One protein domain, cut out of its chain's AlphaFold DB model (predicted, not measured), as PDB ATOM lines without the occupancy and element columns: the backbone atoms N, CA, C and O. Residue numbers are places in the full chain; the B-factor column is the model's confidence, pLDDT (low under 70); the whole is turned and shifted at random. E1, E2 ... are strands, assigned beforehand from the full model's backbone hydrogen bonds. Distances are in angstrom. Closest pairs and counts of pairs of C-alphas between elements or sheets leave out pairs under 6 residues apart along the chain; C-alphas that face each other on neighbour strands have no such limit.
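AT A GLANCE: This is residues 29 to 92 of the 119 residues of an uncharacterized protein of Enterovibrio nigricans DSM 22720 (UniProt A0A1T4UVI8). With little regular structure, this is a small, partly closed barrel: one strongly twisted antiparallel sheet curls until its edge strands E1 and E3 approach each other. The 64 printed residues have five named strands, E1 to E5, holding 21 residues, and no named helix: all strand, sheet order E1 - E5 - E4 - E2 - E3. It is compact, radius of gyration of the C-alphas 11.0 A, spanning 30 by 27 by 19 A.

HOW THE PARTS SIT: E1, residues 29 to 31, is antiparallel to E5, residues 78 to 82; N 30 and O 79, 3.0 A apart, are within hydrogen-bond range. E2, residues 42 to 45, and E3, residues 50 to 53, form a hairpin, with N 44 and O 52 at 2.8 A. E4, residues 64 to 68, is antiparallel to E2, with N 43 and O 66 at 2.8 A, and forms a hairpin with E5, with N 82 and O 67 at 2.8 A. The closest C-alphas of E1 and E3, Val 30 and Val 50, are 6.2 A apart.

IN THESE COORDINATES: E1 begins at C-alpha 29 (224.976, 147.822, 179.076); E5, 13.3 A long, ends at C-alpha 82 (223.464, 150.711, 169.771). E4 measures 12.8 A.

THE WHOLE: The printed part has no cut. Residues 29 to 33 and 84 to 91 are under pLDDT 70.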
ATOM      1  N   ILE A  29     223.756 148.176 178.356       60.75
ATOM      2  CA  ILE A  29     224.976 147.822 179.076       60.75
ATOM      3  C   ILE A  29     225.011 146.307 179.125       60.75
ATOM      4  O   ILE A  29     224.255 145.678 179.858       60.75
ATOM      5  N   VAL A  30     225.864 145.721 178.301       64.44
ATOM      6  CA  VAL A  30     225.853 144.281 178.094       64.44
ATOM      7  C   VAL A  30     227.114 143.663 178.672       64.44
ATOM      8  O   VAL A  30     228.204 144.136 178.363       64.44
ATOM      9  N   VAL A  31     226.982 142.604 179.478       61.50
ATOM     10  CA  VAL A  31     228.139 141.863 180.000       61.50
ATOM     11  C   VAL A  31     228.792 141.092 178.857       61.50
ATOM     12  O   VAL A  31     228.138 140.316 178.166       61.50
ATOM     13  N   GLY A  32     230.078 141.340 178.626       62.97
ATOM     14  CA  GLY A  32     230.831 140.718 177.541       62.97
ATOM     15  C   GLY A  32     232.209 140.280 178.017       62.97
ATOM     16  O   GLY A  32     232.869 140.991 178.770       62.97
ATOM     17  N   SER A  33     232.655 139.109 177.565       69.31
ATOM     18  CA  SER A  33     234.026 138.611 177.768       69.31
ATOM     19  C   SER A  33     235.026 139.196 176.761       69.31
ATOM     20  O   SER A  33     236.232 138.972 176.873       69.31
ATOM     21  N   LEU A  34     234.530 139.932 175.763       78.50
ATOM     22  CA  LEU A  34     235.344 140.580 174.744       78.50
ATOM     23  C   LEU A  34     236.067 141.792 175.330       78.50
ATOM     24  O   LEU A  34     235.513 142.517 176.150       78.50
ATOM     25  N   SER A  35     237.298 142.009 174.871       82.12
ATOM     26  CA  SER A  35     238.124 143.165 175.219       82.12
ATOM     27  C   SER A  35     238.521 143.958 173.970       82.12
ATOM     28  O   SER A  35     238.441 143.466 172.833       82.12
ATOM     29  N   GLY A  36     238.938 145.210 174.176       83.12
ATOM     30  CA  GLY A  36     239.427 146.083 173.105       83.12
ATOM     31  C   GLY A  36     238.337 146.497 172.114       83.12
ATOM     32  O   GLY A  36     238.597 146.620 170.913       83.12
ATOM     33  N   LEU A  37     237.092 146.628 172.575       84.00
ATOM     34  CA  LEU A  37     236.008 147.174 171.768       84.00
ATOM     35  C   LEU A  37     236.114 148.704 171.713       84.00
ATOM     36  O   LEU A  37     236.244 149.369 172.739       84.00
ATOM     37  N   MET A  38     236.061 149.246 170.498       85.56
ATOM     38  CA  MET A  38     236.096 150.678 170.219       85.56
ATOM     39  C   MET A  38     234.768 151.109 169.594       85.56
ATOM     40  O   MET A  38     234.092 150.270 168.986       85.56
ATOM     41  N   PRO A  39     234.402 152.400 169.704       84.44
ATOM     42  CA  PRO A  39     233.255 152.945 169.000       84.44
ATOM     43  C   PRO A  39     233.300 152.579 167.513       84.44
ATOM     44  O   PRO A  39     234.339 152.711 166.869       84.44
ATOM     45  N   GLY A  40     232.180 152.084 166.991       79.94
ATOM     46  CA  GLY A  40     232.050 151.644 165.604       79.94
ATOM     47  C   GLY A  40     232.313 150.175 165.329       79.94
ATOM     48  O   GLY A  40     231.919 149.698 164.268       79.94
ATOM     49  N   HIS A  41     232.876 149.412 166.267       85.81
ATOM     50  CA  HIS A  41     232.924 147.959 166.099       85.81
ATOM     51  C   HIS A  41     231.510 147.372 166.091       85.81
ATOM     52  O   HIS A  41     230.733 147.581 167.028       85.81
ATOM     53  N   ALA A  42     231.198 146.603 165.051       86.06
ATOM     54  CA  ALA A  42     229.988 145.801 165.003       86.06
ATOM     55  C   ALA A  42     230.160 144.517 165.828       86.06
ATOM     56  O   ALA A  42     231.200 143.850 165.792       86.06
ATOM     57  N   VAL A  43     229.126 144.159 166.582       87.38
ATOM     58  CA  VAL A  43     229.113 143.002 167.479       87.38
ATOM     59  C   VAL A  43     227.824 142.203 167.334       87.38
ATOM     60  O   VAL A  43     226.778 142.749 166.985       87.38
ATOM     61  N   VAL A  44     227.911 140.912 167.635       88.06
ATOM     62  CA  VAL A  44     226.770 140.004 167.745       88.06
ATOM     63  C   VAL A  44     226.320 139.966 169.200       88.06
ATOM     64  O   VAL A  44     227.134 139.775 170.109       88.06
ATOM     65  N   ILE A  45     225.024 140.149 169.410       85.12
ATOM     66  CA  ILE A  45     224.371 140.205 170.714       85.12
ATOM     67  C   ILE A  45     223.322 139.096 170.779       85.12
ATOM     68  O   ILE A  45     222.571 138.908 169.825       85.12
ATOM     69  N   ASP A  46     223.236 138.399 171.905       84.00
ATOM     70  CA  ASP A  46     222.154 137.467 172.228       84.00
ATOM     71  C   ASP A  46     221.516 137.815 173.587       84.00
ATOM     72  O   ASP A  46     221.793 138.866 174.168       84.00
ATOM     73  N   ALA A  47     220.644 136.943 174.102       80.12
ATOM     74  CA  ALA A  47     219.948 137.163 175.371       80.12
ATOM     75  C   ALA A  47     220.883 137.272 176.595       80.12
ATOM     76  O   ALA A  47     220.483 137.832 177.618       80.12
ATOM     77  N   THR A  48     222.102 136.731 176.508       78.12
ATOM     78  CA  THR A  48     223.116 136.759 177.576       78.12
ATOM     79  C   THR A  48     224.042 137.959 177.462       78.12
ATOM     80  O   THR A  48     224.549 138.443 178.474       78.12
ATOM     81  N   GLY A  49     224.234 138.460 176.243       78.88
ATOM     82  CA  GLY A  49     224.931 139.700 176.008       78.88
ATOM     83  C   GLY A  49     225.764 139.740 174.736       78.88
ATOM     84  O   GLY A  49     225.327 139.272 173.690       78.88
ATOM     85  N   VAL A  50     226.946 140.369 174.792       84.94
ATOM     86  CA  VAL A  50     227.822 140.494 173.624       84.94
ATOM     87  C   VAL A  50     228.558 139.181 173.466       84.94
ATOM     88  O   VAL A  50     229.470 138.866 174.232       84.94
ATOM     89  N   LYS A  51     228.157 138.436 172.443       86.38
ATOM     90  CA  LYS A  51     228.653 137.096 172.154       86.38
ATOM     91  C   LYS A  51     229.981 137.131 171.406       86.38
ATOM     92  O   LYS A  51     230.906 136.402 171.752       86.38
ATOM     93  N   ALA A  52     230.072 137.955 170.363       88.56
ATOM     94  CA  ALA A  52     231.225 137.992 169.464       88.56
ATOM     95  C   ALA A  52     231.351 139.338 168.739       88.56
ATOM     96  O   ALA A  52     230.410 140.129 168.682       88.56
ATOM     97  N   ARG A  53     232.520 139.585 168.138       89.81
ATOM     98  CA  ARG A  53     232.664 140.609 167.093       89.81
ATOM     99  C   ARG A  53     231.957 140.114 165.836       89.81
ATOM    100  O   ARG A  53     232.054 138.931 165.520       89.81
ATOM    101  N   TRP A  54     231.256 140.999 165.141       89.19
ATOM    102  CA  TRP A  54     230.548 140.616 163.928       89.19
ATOM    103  C   TRP A  54     231.504 140.528 162.735       89.19
ATOM    104  O   TRP A  54     232.310 141.428 162.501       89.19
ATOM    105  N   ASP A  55     231.411 139.438 161.984       84.31
ATOM    106  CA  ASP A  55     232.276 139.110 160.846       84.31
ATOM    107  C   ASP A  55     231.608 139.369 159.483       84.31
ATOM    108  O   ASP A  55     232.192 139.083 158.441       84.31
ATOM    109  N   GLY A  56     230.388 139.915 159.477       81.44
ATOM    110  CA  GLY A  56     229.611 140.150 158.260       81.44
ATOM    111  C   GLY A  56     228.677 138.998 157.875       81.44
ATOM    112  O   GLY A  56     227.947 139.125 156.893       81.44
ATOM    113  N   SER A  57     228.674 137.886 158.618       83.75
ATOM    114  CA  SER A  57     227.728 136.784 158.407       83.75
ATOM    115  C   SER A  57     226.314 137.138 158.889       83.75
ATOM    116  O   SER A  57     226.129 137.985 159.759       83.75
ATOM    117  N   ALA A  58     225.276 136.520 158.327       82.25
ATOM    118  CA  ALA A  58     223.913 136.781 158.793       82.25
ATOM    119  C   ALA A  58     223.736 136.294 160.252       82.25
ATOM    120  O   ALA A  58     224.080 135.142 160.531       82.25
ATOM    121  N   PRO A  59     223.191 137.119 161.171       82.06
ATOM    122  CA  PRO A  59     222.898 136.674 162.530       82.06
ATOM    123  C   PRO A  59     221.834 135.571 162.524       82.06
ATOM    124  O   PRO A  59     220.948 135.536 161.665       82.06
ATOM    125  N   THR A  60     221.899 134.672 163.502       86.25
ATOM    126  CA  THR A  60     220.851 133.667 163.721       86.25
ATOM    127  C   THR A  60     219.565 134.297 164.270       86.25
ATOM    128  O   THR A  60     219.544 135.448 164.700       86.25
ATOM    129  N   ALA A  61     218.467 133.533 164.300       81.25
ATOM    130  CA  ALA A  61     217.158 134.021 164.754       81.25
ATOM    131  C   ALA A  61     217.129 134.516 166.217       81.25
ATOM    132  O   ALA A  61     216.219 135.245 166.604       81.25
ATOM    133  N   THR A  62     218.105 134.112 167.031       83.06
ATOM    134  CA  THR A  62     218.250 134.516 168.438       83.06
ATOM    135  C   THR A  62     219.309 135.598 168.641       83.06
ATOM    136  O   THR A  62     219.656 135.906 169.779       83.06
ATOM    137  N   GLU A  63     219.858 136.141 167.557       85.44
ATOM    138  CA  GLU A  63     220.946 137.108 167.583       85.44
ATOM    139  C   GLU A  63     220.530 138.446 166.978       85.44
ATOM    140  O   GLU A  63     219.674 138.555 166.098       85.44
ATOM    141  N   ALA A  64     221.190 139.491 167.455       81.69
ATOM    142  CA  ALA A  64     221.121 140.840 166.937       81.69
ATOM    143  C   ALA A  64     222.519 141.324 166.570       81.69
ATOM    144  O   ALA A  64     223.501 140.949 167.209       81.69
ATOM    145  N   ILE A  65     222.593 142.239 165.608       83.81
ATOM    146  CA  ILE A  65     223.788 143.058 165.422       83.81
ATOM    147  C   ILE A  65     223.621 144.346 166.223       83.81
ATOM    148  O   ILE A  65     222.542 144.943 166.231       83.81
ATOM    149  N   GLY A  66     224.687 144.761 166.900       82.00
ATOM    150  CA  GLY A  66     224.793 146.068 167.532       82.00
ATOM    151  C   GLY A  66     226.114 146.747 167.199       82.00
ATOM    152  O   GLY A  66     227.064 146.108 166.752       82.00
ATOM    153  N   ILE A  67     226.169 148.054 167.423       83.06
ATOM    154  CA  ILE A  67     227.358 148.875 167.185       83.06
ATOM    155  C   ILE A  67     227.838 149.421 168.522       83.06
ATOM    156  O   ILE A  67     227.069 150.042 169.250       83.06
ATOM    157  N   VAL A  68     229.107 149.217 168.851       83.69
ATOM    158  CA  VAL A  68     229.704 149.781 170.066       83.69
ATOM    159  C   VAL A  68     229.700 151.308 169.973       83.69
ATOM    160  O   VAL A  68     230.142 151.870 168.972       83.69
ATOM    161  N   THR A  69     229.210 151.990 171.008       79.50
ATOM    162  CA  THR A  69     229.118 153.463 171.032       79.50
ATOM    163  C   THR A  69     230.175 154.121 171.910       79.50
ATOM    164  O   THR A  69     230.455 155.306 171.744       79.50
ATOM    165  N   VAL A  70     230.784 153.363 172.825       78.62
ATOM    166  CA  VAL A  70     231.782 153.857 173.782       78.62
ATOM    167  C   VAL A  70     232.945 152.875 173.859       78.62
ATOM    168  O   VAL A  70     232.739 151.663 173.826       78.62
ATOM    169  N   THR A  71     234.166 153.400 173.962       82.44
ATOM    170  CA  THR A  71     235.367 152.588 174.191       82.44
ATOM    171  C   THR A  71     235.229 151.804 175.488       82.44
ATOM    172  O   THR A  71     234.966 152.390 176.535       82.44
ATOM    173  N   GLN A  72     235.453 150.494 175.422       77.81
ATOM    174  CA  GLN A  72     235.536 149.651 176.609       77.81
ATOM    175  C   GLN A  72     236.872 149.907 177.316       77.81
ATOM    176  O   GLN A  72     237.942 149.661 176.749       77.81
ATOM    177  N   MET A  73     236.818 150.404 178.547       79.94
ATOM    178  CA  MET A  73     237.995 150.663 179.365       79.94
ATOM    179  C   MET A  73     238.521 149.375 180.012       79.94
ATOM    180  O   MET A  73     237.769 148.421 180.236       79.94
ATOM    181  N   PRO A  74     239.823 149.310 180.348       79.62
ATOM    182  CA  PRO A  74     240.367 148.193 181.109       79.62
ATOM    183  C   PRO A  74     239.618 147.999 182.435       79.62
ATOM    184  O   PRO A  74     239.564 148.906 183.261       79.62
ATOM    185  N   GLY A  75     239.070 146.800 182.646       78.12
ATOM    186  CA  GLY A  75     238.284 146.460 183.839       78.12
ATOM    187  C   GLY A  75     236.769 146.579 183.659       78.12
ATOM    188  O   GLY A  75     236.029 146.087 184.515       78.12
ATOM    189  N   ASP A  76     236.303 147.144 182.542       77.06
ATOM    190  CA  ASP A  76     234.882 147.185 182.222       77.06
ATOM    191  C   ASP A  76     234.342 145.771 182.028       77.06
ATOM    192  O   ASP A  76     234.809 144.996 181.189       77.06
ATOM    193  N   LYS A  77     233.308 145.447 182.803       74.69
ATOM    194  CA  LYS A  77     232.560 144.192 182.668       74.69
ATOM    195  C   LYS A  77     231.414 144.305 181.680       74.69
ATOM    196  O   LYS A  77     230.681 143.340 181.499       74.69
ATOM    197  N   SER A  78     231.233 145.477 181.086       77.06
ATOM    198  CA  SER A  78     230.133 145.751 180.189       77.06
ATOM    199  C   SER A  78     230.518 146.713 179.076       77.06
ATOM    200  O   SER A  78     231.496 147.447 179.172       77.06
ATOM    201  N   VAL A  79     229.739 146.694 177.999       78.12
ATOM    202  CA  VAL A  79     229.914 147.584 176.850       78.12
ATOM    203  C   VAL A  79     228.586 148.230 176.481       78.12
ATOM    204  O   VAL A  79     227.530 147.615 176.623       78.12
ATOM    205  N   SER A  80     228.652 149.479 176.022       80.25
ATOM    206  CA  SER A  80     227.504 150.207 175.483       80.25
ATOM    207  C   SER A  80     227.366 149.945 173.991       80.25
ATOM    208  O   SER A  80     228.286 150.226 173.219       80.25
ATOM    209  N   VAL A  81     226.208 149.420 173.592       79.25
ATOM    210  CA  VAL A  81     225.908 149.078 172.196       79.25
ATOM    211  C   VAL A  81     224.614 149.731 171.731       79.25
ATOM    212  O   VAL A  81     223.611 149.702 172.441       79.25
ATOM    213  N   LEU A  82     224.636 150.289 170.524       77.25
ATOM    214  CA  LEU A  82     223.464 150.711 169.771       77.25
ATOM    215  C   LEU A  82     222.883 149.492 169.058       77.25
ATOM    216  O   LEU A  82     223.507 148.950 168.145       77.25
ATOM    217  N   ARG A  83     221.691 149.062 169.471       70.94
ATOM    218  CA  ARG A  83     221.016 147.890 168.892       70.94
ATOM    219  C   ARG A  83     219.958 148.228 167.839       70.94
ATOM    220  O   ARG A  83     219.594 147.351 167.066       70.94
ATOM    221  N   THR A  84     219.456 149.459 167.813       66.06
ATOM    222  CA  THR A  84     218.402 149.934 166.900       66.06
ATOM    223  C   THR A  84     218.634 151.402 166.562       66.06
ATOM    224  O   THR A  84     218.995 152.173 167.450       66.06
ATOM    225  N   GLY A  85     218.403 151.793 165.309       60.78
ATOM    226  CA  GLY A  85     218.531 153.176 164.842       60.78
ATOM    227  C   GLY A  85     219.239 153.282 163.492       60.78
ATOM    228  O   GLY A  85     219.614 152.269 162.903       60.78
ATOM    229  N   ASP A  86     219.435 154.513 163.028       58.09
ATOM    230  CA  ASP A  86     220.220 154.806 161.831       58.09
ATOM    231  C   ASP A  86     221.684 155.032 162.212       58.09
ATOM    232  O   ASP A  86     221.998 155.636 163.243       58.09
ATOM    233  N   PHE A  87     222.602 154.566 161.368       62.56
ATOM    234  CA  PHE A  87     224.035 154.726 161.587       62.56
ATOM    235  C   PHE A  87     224.742 155.242 160.337       62.56
ATOM    236  O   PHE A  87     224.366 154.952 159.201       62.56
ATOM    237  N   ILE A  88     225.819 155.999 160.551       62.31
ATOM    238  CA  ILE A  88     226.695 156.437 159.466       62.31
ATOM    239  C   ILE A  88     227.658 155.291 159.163       62.31
ATOM    240  O   ILE A  88     228.584 155.033 159.932       62.31
ATOM    241  N   ARG A  89     227.453 154.617 158.026       62.25
ATOM    242  CA  ARG A  89     228.253 153.458 157.582       62.25
ATOM    243  C   ARG A  89     229.765 153.692 157.666       62.25
ATOM    244  O   ARG A  89     230.502 152.790 158.032       62.25
ATOM    245  N   GLN A  90     230.220 154.912 157.371       62.81
ATOM    246  CA  GLN A  90     231.639 155.298 157.376       62.81
ATOM    247  C   GLN A  90     232.317 155.180 158.753       62.81
ATOM    248  O   GLN A  90     233.541 155.189 158.813       62.81
ATOM    249  N   GLY A  91     231.549 155.065 159.842       66.25
ATOM    250  CA  GLY A  91     232.085 154.820 161.180       66.25
ATOM    251  C   GLY A  91     232.082 153.350 161.607       66.25
ATOM    252  O   GLY A  91     232.656 153.038 162.642       66.25
ATOM    253  N   VAL A  92     231.436 152.447 160.861       72.31
ATOM    254  CA  VAL A  92     231.246 151.053 161.290       72.31
ATOM    255  C   VAL A  92     232.326 150.148 160.709       72.31
ATOM    256  O   VAL A  92     232.577 150.155 159.500       72.31
TER     257      VAL A  92